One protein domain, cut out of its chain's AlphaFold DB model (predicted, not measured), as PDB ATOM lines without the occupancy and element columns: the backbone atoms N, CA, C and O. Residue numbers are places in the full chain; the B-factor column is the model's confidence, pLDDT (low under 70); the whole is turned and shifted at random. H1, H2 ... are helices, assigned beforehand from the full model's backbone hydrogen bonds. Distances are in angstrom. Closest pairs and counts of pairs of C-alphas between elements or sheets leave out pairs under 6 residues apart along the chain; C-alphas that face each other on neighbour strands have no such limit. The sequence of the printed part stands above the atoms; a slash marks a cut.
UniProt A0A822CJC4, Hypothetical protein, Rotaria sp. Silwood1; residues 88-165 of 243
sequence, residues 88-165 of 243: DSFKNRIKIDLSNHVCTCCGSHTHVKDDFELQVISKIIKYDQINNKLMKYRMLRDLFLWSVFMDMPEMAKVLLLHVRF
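Overview. This is residues 88 to 165 of the 243 residues of the protein "Hypothetical protein" of Rotaria sp. Silwood1 (UniProt A0A822CJC4). One long helix, H2, makes a thin rod, and a shorter helix folds back alongside it near each end: H1 over a wide loop, loosely, and H3 in a closer helical hairpin. The 78 printed residues hold three named helices, H1, H2 and H3 in that order, and no named strand, an all-helix class. The whole is extended, with a radius of gyration of the C-alphas of 20.8 A and spans of 65 by 18 by 15 A.

Along the chain. H1 is residues 88 to 100, 18.6 A long, from C-alpha 88 at (172.645, 128.038, 250.385). H2 is residues 115 to 149, 50.5 A long, from C-alpha 115 at (163.930, 143.517, 268.791). H3 is residues 153 to 162, ending at C-alpha 162 at (174.885, 146.904, 231.213), 14.8 A from its first C-alpha.

Arrangement. H1 and H2 are close but not clearly touching; their closest C-alphas, of Ile 94 and Val 120, are 8.0 A apart. They run opposite ways at a shallow tilt of 11 degrees. H2, with residues 140 to 148 alone, touches H3, and the closest C-alphas, of Ser 147 and Ala 156, are 5.2 A apart. This hairpin runs opposite ways at a shallow tilt of 23 degrees. H1 and H3 are apart. In H1 and H2 every O i to N i+4 pair is within hydrogen-bond range; in H3, 4 of 6 are.

Size, cuts and confidence. The two C-alphas farthest apart, of Cys 106 and Asp 151, are 65.5 A apart. The printed part has no cut. The link from H1 to H2 is long. Residues 129 to 135 of H2 stand free. The model's pLDDT is under 70 at residues 88 to 119 and 127 to 130.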
ATOM      1  N   ASP A  88     173.716 128.512 249.480       51.44
ATOM      2  CA  ASP A  88     172.645 128.038 250.385       51.44
ATOM      3  C   ASP A  88     173.067 128.092 251.867       51.44
ATOM      4  O   ASP A  88     172.236 127.995 252.774       51.44
ATOM      5  N   SER A  89     174.358 128.307 252.143       51.50
ATOM      6  CA  SER A  89     174.895 128.253 253.503       51.50
ATOM      7  C   SER A  89     174.412 129.397 254.403       51.50
ATOM      8  O   SER A  89     174.274 129.185 255.603       51.50
ATOM      9  N   PHE A  90     174.096 130.583 253.872       53.31
ATOM     10  CA  PHE A  90     173.651 131.717 254.693       53.31
ATOM     11  C   PHE A  90     172.160 131.651 255.056       53.31
ATOM     12  O   PHE A  90     171.805 131.877 256.211       53.31
ATOM     13  N   LYS A  91     171.280 131.263 254.116       54.38
ATOM     14  CA  LYS A  91     169.851 131.032 254.427       54.38
ATOM     15  C   LYS A  91     169.677 129.871 255.404       54.38
ATOM     16  O   LYS A  91     168.835 129.956 256.295       54.38
ATOM     17  N   ASN A  92     170.495 128.825 255.270       55.44
ATOM     18  CA  ASN A  92     170.489 127.706 256.208       55.44
ATOM     19  C   ASN A  92     171.030 128.108 257.589       55.44
ATOM     20  O   ASN A  92     170.418 127.742 258.585       55.44
ATOM     21  N   ARG A  93     172.092 128.925 257.670       54.00
ATOM     22  CA  ARG A  93     172.594 129.463 258.951       54.00
ATOM     23  C   ARG A  93     171.570 130.347 259.669       54.00
ATOM     24  O   ARG A  93     171.348 130.141 260.851       54.00
ATOM     25  N   ILE A  94     170.873 131.241 258.962       57.97
ATOM     26  CA  ILE A  94     169.816 132.074 259.572       57.97
ATOM     27  C   ILE A  94     168.649 131.225 260.092       57.97
ATOM     28  O   ILE A  94     168.121 131.503 261.165       57.97
ATOM     29  N   LYS A  95     168.244 130.180 259.354       57.97
ATOM     30  CA  LYS A  95     167.209 129.247 259.827       57.97
ATOM     31  C   LYS A  95     167.626 128.526 261.113       57.97
ATOM     32  O   LYS A  95     166.781 128.345 261.981       57.97
ATOM     33  N   ILE A  96     168.901 128.149 261.226       57.84
ATOM     34  CA  ILE A  96     169.476 127.514 262.422       57.84
ATOM     35  C   ILE A  96     169.552 128.508 263.596       57.84
ATOM     36  O   ILE A  96     169.217 128.153 264.722       57.84
ATOM     37  N   ASP A  97     169.932 129.764 263.345       57.53
ATOM     38  CA  ASP A  97     170.008 130.799 264.388       57.53
ATOM     39  C   ASP A  97     168.623 131.142 264.971       57.53
ATOM     40  O   ASP A  97     168.500 131.360 266.175       57.53
ATOM     41  N   LEU A  98     167.567 131.133 264.146       59.69
ATOM     42  CA  LEU A  98     166.177 131.316 264.588       59.69
ATOM     43  C   LEU A  98     165.656 130.131 265.414       59.69
ATOM     44  O   LEU A  98     164.913 130.342 266.369       59.69
ATOM     45  N   SER A  99     166.033 128.893 265.070       58.59
ATOM     46  CA  SER A  99     165.582 127.703 265.807       58.59
ATOM     47  C   SER A  99     166.299 127.507 267.143       58.59
ATOM     48  O   SER A  99     165.751 126.870 268.035       58.59
ATOM     49  N   ASN A 100     167.512 128.048 267.288       58.75
ATOM     50  CA  ASN A 100     168.376 127.794 268.443       58.75
ATOM     51  C   ASN A 100     168.431 128.955 269.449       58.75
ATOM     52  O   ASN A 100     169.119 128.843 270.463       58.75
ATOM     53  N   HIS A 101     167.743 130.075 269.200       61.50
ATOM     54  CA  HIS A 101     167.794 131.217 270.110       61.50
ATOM     55  C   HIS A 101     166.972 130.962 271.383       61.50
ATOM     56  O   HIS A 101     165.752 130.802 271.330       61.50
ATOM     57  N   VAL A 102     167.647 130.918 272.535       56.78
ATOM     58  CA  VAL A 102     167.062 130.751 273.877       56.78
ATOM     59  C   VAL A 102     167.135 132.098 274.603       56.78
ATOM     60  O   VAL A 102     168.213 132.696 274.623       56.78
ATOM     61  N   CYS A 103     166.044 132.586 275.219       54.47
ATOM     62  CA  CYS A 103     166.132 133.823 276.007       54.47
ATOM     63  C   CYS A 103     167.102 133.625 277.172       54.47
ATOM     64  O   CYS A 103     166.883 132.767 278.027       54.47
ATOM     65  N   THR A 104     168.117 134.481 277.271       55.12
ATOM     66  CA  THR A 104     169.043 134.521 278.413       55.12
ATOM     67  C   THR A 104     168.354 134.899 279.727       55.12
ATOM     68  O   THR A 104     168.895 134.647 280.797       55.12
ATOM     69  N   CYS A 105     167.150 135.470 279.649       50.41
ATOM     70  CA  CYS A 105     166.339 135.900 280.780       50.41
ATOM     71  C   CYS A 105     165.557 134.768 281.470       50.41
ATOM     72  O   CYS A 105     165.379 134.794 282.683       50.41
ATOM     73  N   CYS A 106     165.058 133.794 280.706       59.97
ATOM     74  CA  CYS A 106     164.101 132.802 281.207       59.97
ATOM     75  C   CYS A 106     164.340 131.383 280.680       59.97
ATOM     76  O   CYS A 106     163.541 130.491 280.951       59.97
ATOM     77  N   GLY A 107     165.405 131.159 279.904       56.69
ATOM     78  CA  GLY A 107     165.738 129.844 279.355       56.69
ATOM     79  C   GLY A 107     164.702 129.290 278.371       56.69
ATOM     80  O   GLY A 107     164.810 128.139 277.962       56.69
ATOM     81  N   SER A 108     163.696 130.084 277.985       57.12
ATOM     82  CA  SER A 108     162.620 129.673 277.086       57.12
ATOM     83  C   SER A 108     162.733 130.358 275.724       57.12
ATOM     84  O   SER A 108     163.224 131.483 275.593       57.12
ATOM     85  N   HIS A 109     162.266 129.666 274.686       53.97
ATOM     86  CA  HIS A 109     162.285 130.140 273.297       53.97
ATOM     87  C   HIS A 109     161.176 131.161 272.973       53.97
ATOM     88  O   HIS A 109     161.066 131.620 271.843       53.97
ATOM     89  N   THR A 110     160.307 131.501 273.929       52.88
ATOM     90  CA  THR A 110     159.016 132.148 273.642       52.88
ATOM     91  C   THR A 110     158.979 133.660 273.876       52.88
ATOM     92  O   THR A 110     158.000 134.289 273.470       52.88
ATOM     93  N   HIS A 111     160.017 134.251 274.484       49.31
ATOM     94  CA  HIS A 111     160.017 135.653 274.941       49.31
ATOM     95  C   HIS A 111     160.843 136.644 274.105       49.31
ATOM     96  O   HIS A 111     160.838 137.835 274.404       49.31
ATOM     97  N   VAL A 112     161.527 136.197 273.052       54.19
ATOM     98  CA  VAL A 112     162.378 137.069 272.225       54.19
ATOM     99  C   VAL A 112     161.626 137.491 270.961       54.19
ATOM    100  O   VAL A 112     161.886 136.941 269.898       54.19
ATOM    101  N   LYS A 113     160.640 138.390 271.062       56.47
ATOM    102  CA  LYS A 113     159.714 138.605 269.931       56.47
ATOM    103  C   LYS A 113     159.906 139.873 269.110       56.47
ATOM    104  O   LYS A 113     159.756 139.783 267.905       56.47
ATOM    105  N   ASP A 114     160.350 140.996 269.672       58.81
ATOM    106  CA  ASP A 114     160.291 142.235 268.877       58.81
ATOM    107  C   ASP A 114     161.668 142.686 268.360       58.81
ATOM    108  O   ASP A 114     161.903 142.709 267.151       58.81
ATOM    109  N   ASP A 115     162.644 142.947 269.234       60.12
ATOM    110  CA  ASP A 115     163.930 143.517 268.791       60.12
ATOM    111  C   ASP A 115     164.839 142.525 268.045       60.12
ATOM    112  O   ASP A 115     165.514 142.896 267.078       60.12
ATOM    113  N   PHE A 116     164.867 141.251 268.450       65.44
ATOM    114  CA  PHE A 116     165.671 140.228 267.770       65.44
ATOM    115  C   PHE A 116     165.070 139.849 266.414       65.44
ATOM    116  O   PHE A 116     165.804 139.757 265.428       65.44
ATOM    117  N   GLU A 117     163.745 139.691 266.331       66.12
ATOM    118  CA  GLU A 117     163.064 139.419 265.063       66.12
ATOM    119  C   GLU A 117     163.268 140.574 264.078       66.12
ATOM    120  O   GLU A 117     163.642 140.329 262.931       66.12
ATOM    121  N   LEU A 118     163.151 141.833 264.518       65.81
ATOM    122  CA  LEU A 118     163.437 143.003 263.680       65.81
ATOM    123  C   LEU A 118     164.894 143.031 263.191       65.81
ATOM    124  O   LEU A 118     165.153 143.308 262.013       65.81
ATOM    125  N   GLN A 119     165.862 142.689 264.047       68.75
ATOM    126  CA  GLN A 119     167.267 142.578 263.641       68.75
ATOM    127  C   GLN A 119     167.485 141.459 262.616       68.75
ATOM    128  O   GLN A 119     168.190 141.673 261.623       68.75
ATOM    129  N   VAL A 120     166.870 140.291 262.806       70.94
ATOM    130  CA  VAL A 120     166.952 139.163 261.866       70.94
ATOM    131  C   VAL A 120     166.284 139.513 260.535       70.94
ATOM    132  O   VAL A 120     166.905 139.335 259.486       70.94
ATOM    133  N   ILE A 121     165.086 140.102 260.551       71.88
ATOM    134  CA  ILE A 121     164.377 140.582 259.356       71.88
ATOM    135  C   ILE A 121     165.237 141.601 258.601       71.88
ATOM    136  O   ILE A 121     165.402 141.487 257.386       71.88
ATOM    137  N   SER A 122     165.868 142.551 259.296       72.06
ATOM    138  CA  SER A 122     166.753 143.536 258.657       72.06
ATOM    139  C   SER A 122     167.968 142.888 257.971       72.06
ATOM    140  O   SER A 122     168.354 143.302 256.873       72.06
ATOM    141  N   LYS A 123     168.549 141.838 258.575       72.56
ATOM    142  CA  LYS A 123     169.649 141.052 257.991       72.56
ATOM    143  C   LYS A 123     169.176 140.258 256.774       72.56
ATOM    144  O   LYS A 123     169.878 140.249 255.766       72.56
ATOM    145  N   ILE A 124     167.986 139.655 256.836       71.56
ATOM    146  CA  ILE A 124     167.365 138.933 255.715       71.56
ATOM    147  C   ILE A 124     167.110 139.883 254.543       71.56
ATOM    148  O   ILE A 124     167.522 139.584 253.427       71.56
ATOM    149  N   ILE A 125     166.514 141.053 254.789       72.25
ATOM    150  CA  ILE A 125     166.236 142.054 253.747       72.25
ATOM    151  C   ILE A 125     167.538 142.521 253.089       72.25
ATOM    152  O   ILE A 125     167.635 142.530 251.861       72.25
ATOM    153  N   LYS A 126     168.563 142.871 253.879       70.94
ATOM    154  CA  LYS A 126     169.877 143.271 253.344       70.94
ATOM    155  C   LYS A 126     170.517 142.152 252.522       70.94
ATOM    156  O   LYS A 126     171.039 142.414 251.441       70.94
ATOM    157  N   TYR A 127     170.453 140.912 253.003       68.75
ATOM    158  CA  TYR A 127     170.973 139.748 252.290       68.75
ATOM    159  C   TYR A 127     170.242 139.504 250.967       68.75
ATOM    160  O   TYR A 127     170.888 139.344 249.933       68.75
ATOM    161  N   ASP A 128     168.910 139.544 250.962       68.56
ATOM    162  CA  ASP A 128     168.109 139.378 249.748       68.56
ATOM    163  C   ASP A 128     168.371 140.514 248.743       68.56
ATOM    164  O   ASP A 128     168.506 140.255 247.549       68.56
ATOM    165  N   GLN A 129     168.542 141.761 249.193       68.19
ATOM    166  CA  GLN A 129     168.922 142.882 248.321       68.19
ATOM    167  C   GLN A 129     170.310 142.691 247.688       68.19
ATOM    168  O   GLN A 129     170.474 142.888 246.480       68.19
ATOM    169  N   ILE A 130     171.309 142.291 248.482       67.81
ATOM    170  CA  ILE A 130     172.671 142.005 248.002       67.81
ATOM    171  C   ILE A 130     172.647 140.851 246.999       67.81
ATOM    172  O   ILE A 130     173.239 140.961 245.922       67.81
ATOM    173  N   ASN A 131     171.901 139.790 247.300       70.81
ATOM    174  CA  ASN A 131     171.748 138.639 246.421       70.81
ATOM    175  C   ASN A 131     171.037 138.975 245.121       70.81
ATOM    176  O   ASN A 131     171.497 138.549 244.065       70.81
ATOM    177  N   ASN A 132     169.971 139.771 245.159       70.38
ATOM    178  CA  ASN A 132     169.277 140.209 243.950       70.38
ATOM    179  C   ASN A 132     170.211 141.034 243.058       70.38
ATOM    180  O   ASN A 132     170.296 140.804 241.850       70.38
ATOM    181  N   LYS A 133     170.991 141.944 243.649       74.75
ATOM    182  CA  LYS A 133     171.979 142.749 242.921       74.75
ATOM    183  C   LYS A 133     173.093 141.890 242.317       74.75
ATOM    184  O   LYS A 133     173.453 142.076 241.155       74.75
ATOM    185  N   LEU A 134     173.623 140.932 243.077       77.44
ATOM    186  CA  LEU A 134     174.636 139.994 242.599       77.44
ATOM    187  C   LEU A 134     174.086 139.084 241.493       77.44
ATOM    188  O   LEU A 134     174.760 138.872 240.486       77.44
ATOM    189  N   MET A 135     172.849 138.607 241.642       78.06
ATOM    190  CA  MET A 135     172.157 137.801 240.641       78.06
ATOM    191  C   MET A 135     171.985 138.579 239.338       78.06
ATOM    192  O   MET A 135     172.328 138.064 238.279       78.06
ATOM    193  N   LYS A 136     171.570 139.849 239.405       81.69
ATOM    194  CA  LYS A 136     171.487 140.724 238.228       81.69
ATOM    195  C   LYS A 136     172.826 140.833 237.500       81.69
ATOM    196  O   LYS A 136     172.873 140.724 236.277       81.69
ATOM    197  N   TYR A 137     173.924 141.010 238.237       85.75
ATOM    198  CA  TYR A 137     175.259 141.062 237.638       85.75
ATOM    199  C   TYR A 137     175.678 139.734 237.004       85.75
ATOM    200  O   TYR A 137     176.237 139.754 235.907       85.75
ATOM    201  N   ARG A 138     175.382 138.597 237.645       84.50
ATOM    202  CA  ARG A 138     175.629 137.256 237.086       84.50
ATOM    203  C   ARG A 138     174.811 137.035 235.808       84.50
ATOM    204  O   ARG A 138     175.379 136.638 234.799       84.50
ATOM    205  N   MET A 139     173.532 137.401 235.806       84.50
ATOM    206  CA  MET A 139     172.652 137.297 234.636       84.50
ATOM    207  C   MET A 139     173.146 138.112 233.447       84.50
ATOM    208  O   MET A 139     173.282 137.576 232.351       84.50
ATOM    209  N   LEU A 140     173.450 139.393 233.656       88.19
ATOM    210  CA  LEU A 140     173.956 140.254 232.585       88.19
ATOM    211  C   LEU A 140     175.296 139.751 232.048       88.19
ATOM    212  O   LEU A 140     175.485 139.703 230.835       88.19
ATOM    213  N   ARG A 141     176.199 139.320 232.939       90.62
ATOM    214  CA  ARG A 141     177.455 138.667 232.556       90.62
ATOM    215  C   ARG A 141     177.193 137.448 231.677       90.62
ATOM    216  O   ARG A 141     177.823 137.313 230.637       90.62
ATOM    217  N   ASP A 142     176.302 136.557 232.089       87.62
ATOM    218  CA  ASP A 142     176.101 135.282 231.403       87.62
ATOM    219  C   ASP A 142     175.373 135.443 230.068       87.62
ATOM    220  O   ASP A 142     175.713 134.748 229.112       87.62
ATOM    221  N   LEU A 143     174.448 136.402 229.965       89.06
ATOM    222  CA  LEU A 143     173.860 136.815 228.689       89.06
ATOM    223  C   LEU A 143     174.922 137.406 227.758       89.06
ATOM    224  O   LEU A 143     174.966 137.065 226.577       89.06
ATOM    225  N   PHE A 144     175.801 138.263 228.280       93.38
ATOM    226  CA  PHE A 144     176.902 138.821 227.501       93.38
ATOM    227  C   PHE A 144     177.836 137.717 226.995       93.38
ATOM    228  O   PHE A 144     178.067 137.606 225.794       93.38
ATOM    229  N   LEU A 145     178.308 136.845 227.883       90.81
ATOM    230  CA  LEU A 145     179.167 135.720 227.523       90.81
ATOM    231  C   LEU A 145     178.495 134.808 226.485       90.81
ATOM    232  O   LEU A 145     179.108 134.480 225.474       90.81
ATOM    233  N   TRP A 146     177.215 134.480 226.675       89.00
ATOM    234  CA  TRP A 146     176.423 133.737 225.692       89.00
ATOM    235  C   TRP A 146     176.420 134.416 224.323       89.00
ATOM    236  O   TRP A 146     176.674 133.756 223.319       89.00
ATOM    237  N   SER A 147     176.191 135.729 224.270       91.56
ATOM    238  CA  SER A 147     176.171 136.456 222.999       91.56
ATOM    239  C   SER A 147     177.519 136.441 222.273       91.56
ATOM    240  O   SER A 147     177.556 136.288 221.052       91.56
ATOM    241  N   VAL A 148     178.626 136.497 223.018       91.94
ATOM    242  CA  VAL A 148     179.985 136.376 222.475       91.94
ATOM    243  C   VAL A 148     180.223 134.964 221.918       91.94
ATOM    244  O   VAL A 148     180.668 134.819 220.781       91.94
ATOM    245  N   PHE A 149     179.883 133.913 222.670       87.50
ATOM    246  CA  PHE A 149     180.104 132.514 222.256       87.50
ATOM    247  C   PHE A 149     179.181 132.012 221.152       87.50
ATOM    248  O   PHE A 149     179.402 130.948 220.576       87.50
ATOM    249  N   MET A 150     178.129 132.759 220.859       86.56
ATOM    250  CA  MET A 150     177.187 132.436 219.797       86.56
ATOM    251  C   MET A 150     177.410 133.312 218.549       86.56
ATOM    252  O   MET A 150     176.536 133.339 217.687       86.56
ATOM    253  N   ASP A 151     178.544 134.035 218.457       89.25
ATOM    254  CA  ASP A 151     178.870 135.004 217.385       89.25
ATOM    255  C   ASP A 151     177.696 135.962 217.105       89.25
ATOM    256  O   ASP A 151     177.258 136.156 215.969       89.25
ATOM    257  N   MET A 152     177.163 136.564 218.174       90.62
ATOM    258  CA  MET A 152     176.156 137.628 218.121       90.62
ATOM    259  C   MET A 152     176.779 138.952 218.601       90.62
ATOM    260  O   MET A 152     176.439 139.435 219.685       90.62
ATOM    261  N   PRO A 153     177.699 139.555 217.821       92.50
ATOM    262  CA  PRO A 153     178.492 140.712 218.247       92.50
ATOM    263  C   PRO A 153     177.629 141.925 218.611       92.50
ATOM    264  O   PRO A 153     177.882 142.569 219.621       92.50
ATOM    265  N   GLU A 154     176.570 142.199 217.850       92.88
ATOM    266  CA  GLU A 154     175.685 143.343 218.106       92.88
ATOM    267  C   GLU A 154     174.936 143.195 219.433       92.88
ATOM    268  O   GLU A 154     174.809 144.144 220.201       92.88
ATOM    269  N   MET A 155     174.513 141.971 219.760       91.00
ATOM    270  CA  MET A 155     173.918 141.674 221.061       91.00
ATOM    271  C   MET A 155     174.941 141.837 222.192       91.00
ATOM    272  O   MET A 155     174.631 142.409 223.236       91.00
ATOM    273  N   ALA A 156     176.170 141.365 221.974       95.19
ATOM    274  CA  ALA A 156     177.251 141.499 222.941       95.19
ATOM    275  C   ALA A 156     177.592 142.967 223.221       95.19
ATOM    276  O   ALA A 156     177.788 143.322 224.379       95.19
ATOM    277  N   LYS A 157     177.598 143.831 222.198       94.50
ATOM    278  CA  LYS A 157     177.820 145.279 222.343       94.50
ATOM    279  C   LYS A 157     176.739 145.938 223.200       94.50
ATOM    280  O   LYS A 157     177.079 146.665 224.129       94.50
ATOM    281  N   VAL A 158     175.462 145.635 222.954       91.50
ATOM    282  CA  VAL A 158     174.347 146.153 223.771       91.50
ATOM    283  C   VAL A 158     174.483 145.679 225.219       91.50
ATOM    284  O   VAL A 158     174.496 146.486 226.144       91.50
ATOM    285  N   LEU A 159     174.663 144.374 225.438       91.75
ATOM    286  CA  LEU A 159     174.780 143.805 226.785       91.75
ATOM    287  C   LEU A 159     176.007 144.330 227.540       91.75
ATOM    288  O   LEU A 159     175.927 144.555 228.749       91.75
ATOM    289  N   LEU A 160     177.115 144.587 226.841       94.81
ATOM    290  CA  LEU A 160     178.330 145.158 227.418       94.81
ATOM    291  C   LEU A 160     178.060 146.491 228.122       94.81
ATOM    292  O   LEU A 160     178.675 146.756 229.152       94.81
ATOM    293  N   LEU A 161     177.113 147.300 227.638       91.44
ATOM    294  CA  LEU A 161     176.749 148.569 228.277       91.44
ATOM    295  C   LEU A 161     176.167 148.379 229.684       91.44
ATOM    296  O   LEU A 161     176.333 149.258 230.532       91.44
ATOM    297  N   HIS A 162     175.558 147.222 229.953       89.12
ATOM    298  CA  HIS A 162     174.885 146.904 231.213       89.12
ATOM    299  C   HIS A 162     175.705 145.986 232.133       89.12
ATOM    300  O   HIS A 162     175.445 145.914 233.337       89.12
ATOM    301  N   VAL A 163     176.708 145.289 231.599       90.88
ATOM    302  CA  VAL A 163     177.575 144.388 232.369       90.88
ATOM    303  C   VAL A 163     178.426 145.161 233.382       90.88
ATOM    304  O   VAL A 163     178.955 146.238 233.115       90.88
ATOM    305  N   ARG A 164     178.611 144.591 234.578       88.50
ATOM    306  CA  ARG A 164     179.584 145.112 235.548       88.50
ATOM    307  C   ARG A 164     180.997 144.687 235.138       88.50
ATOM    308  O   ARG A 164     181.185 143.572 234.674       88.50
ATOM    309  N   PHE A 165     181.990 145.551 235.362       92.06
ATOM    310  CA  PHE A 165     183.386 145.325 234.944       92.06
ATOM    311  C   PHE A 165     183.566 145.264 233.411       92.06
ATOM    312  O   PHE A 165     184.200 144.359 232.876       92.06
TER     313      PHE A 165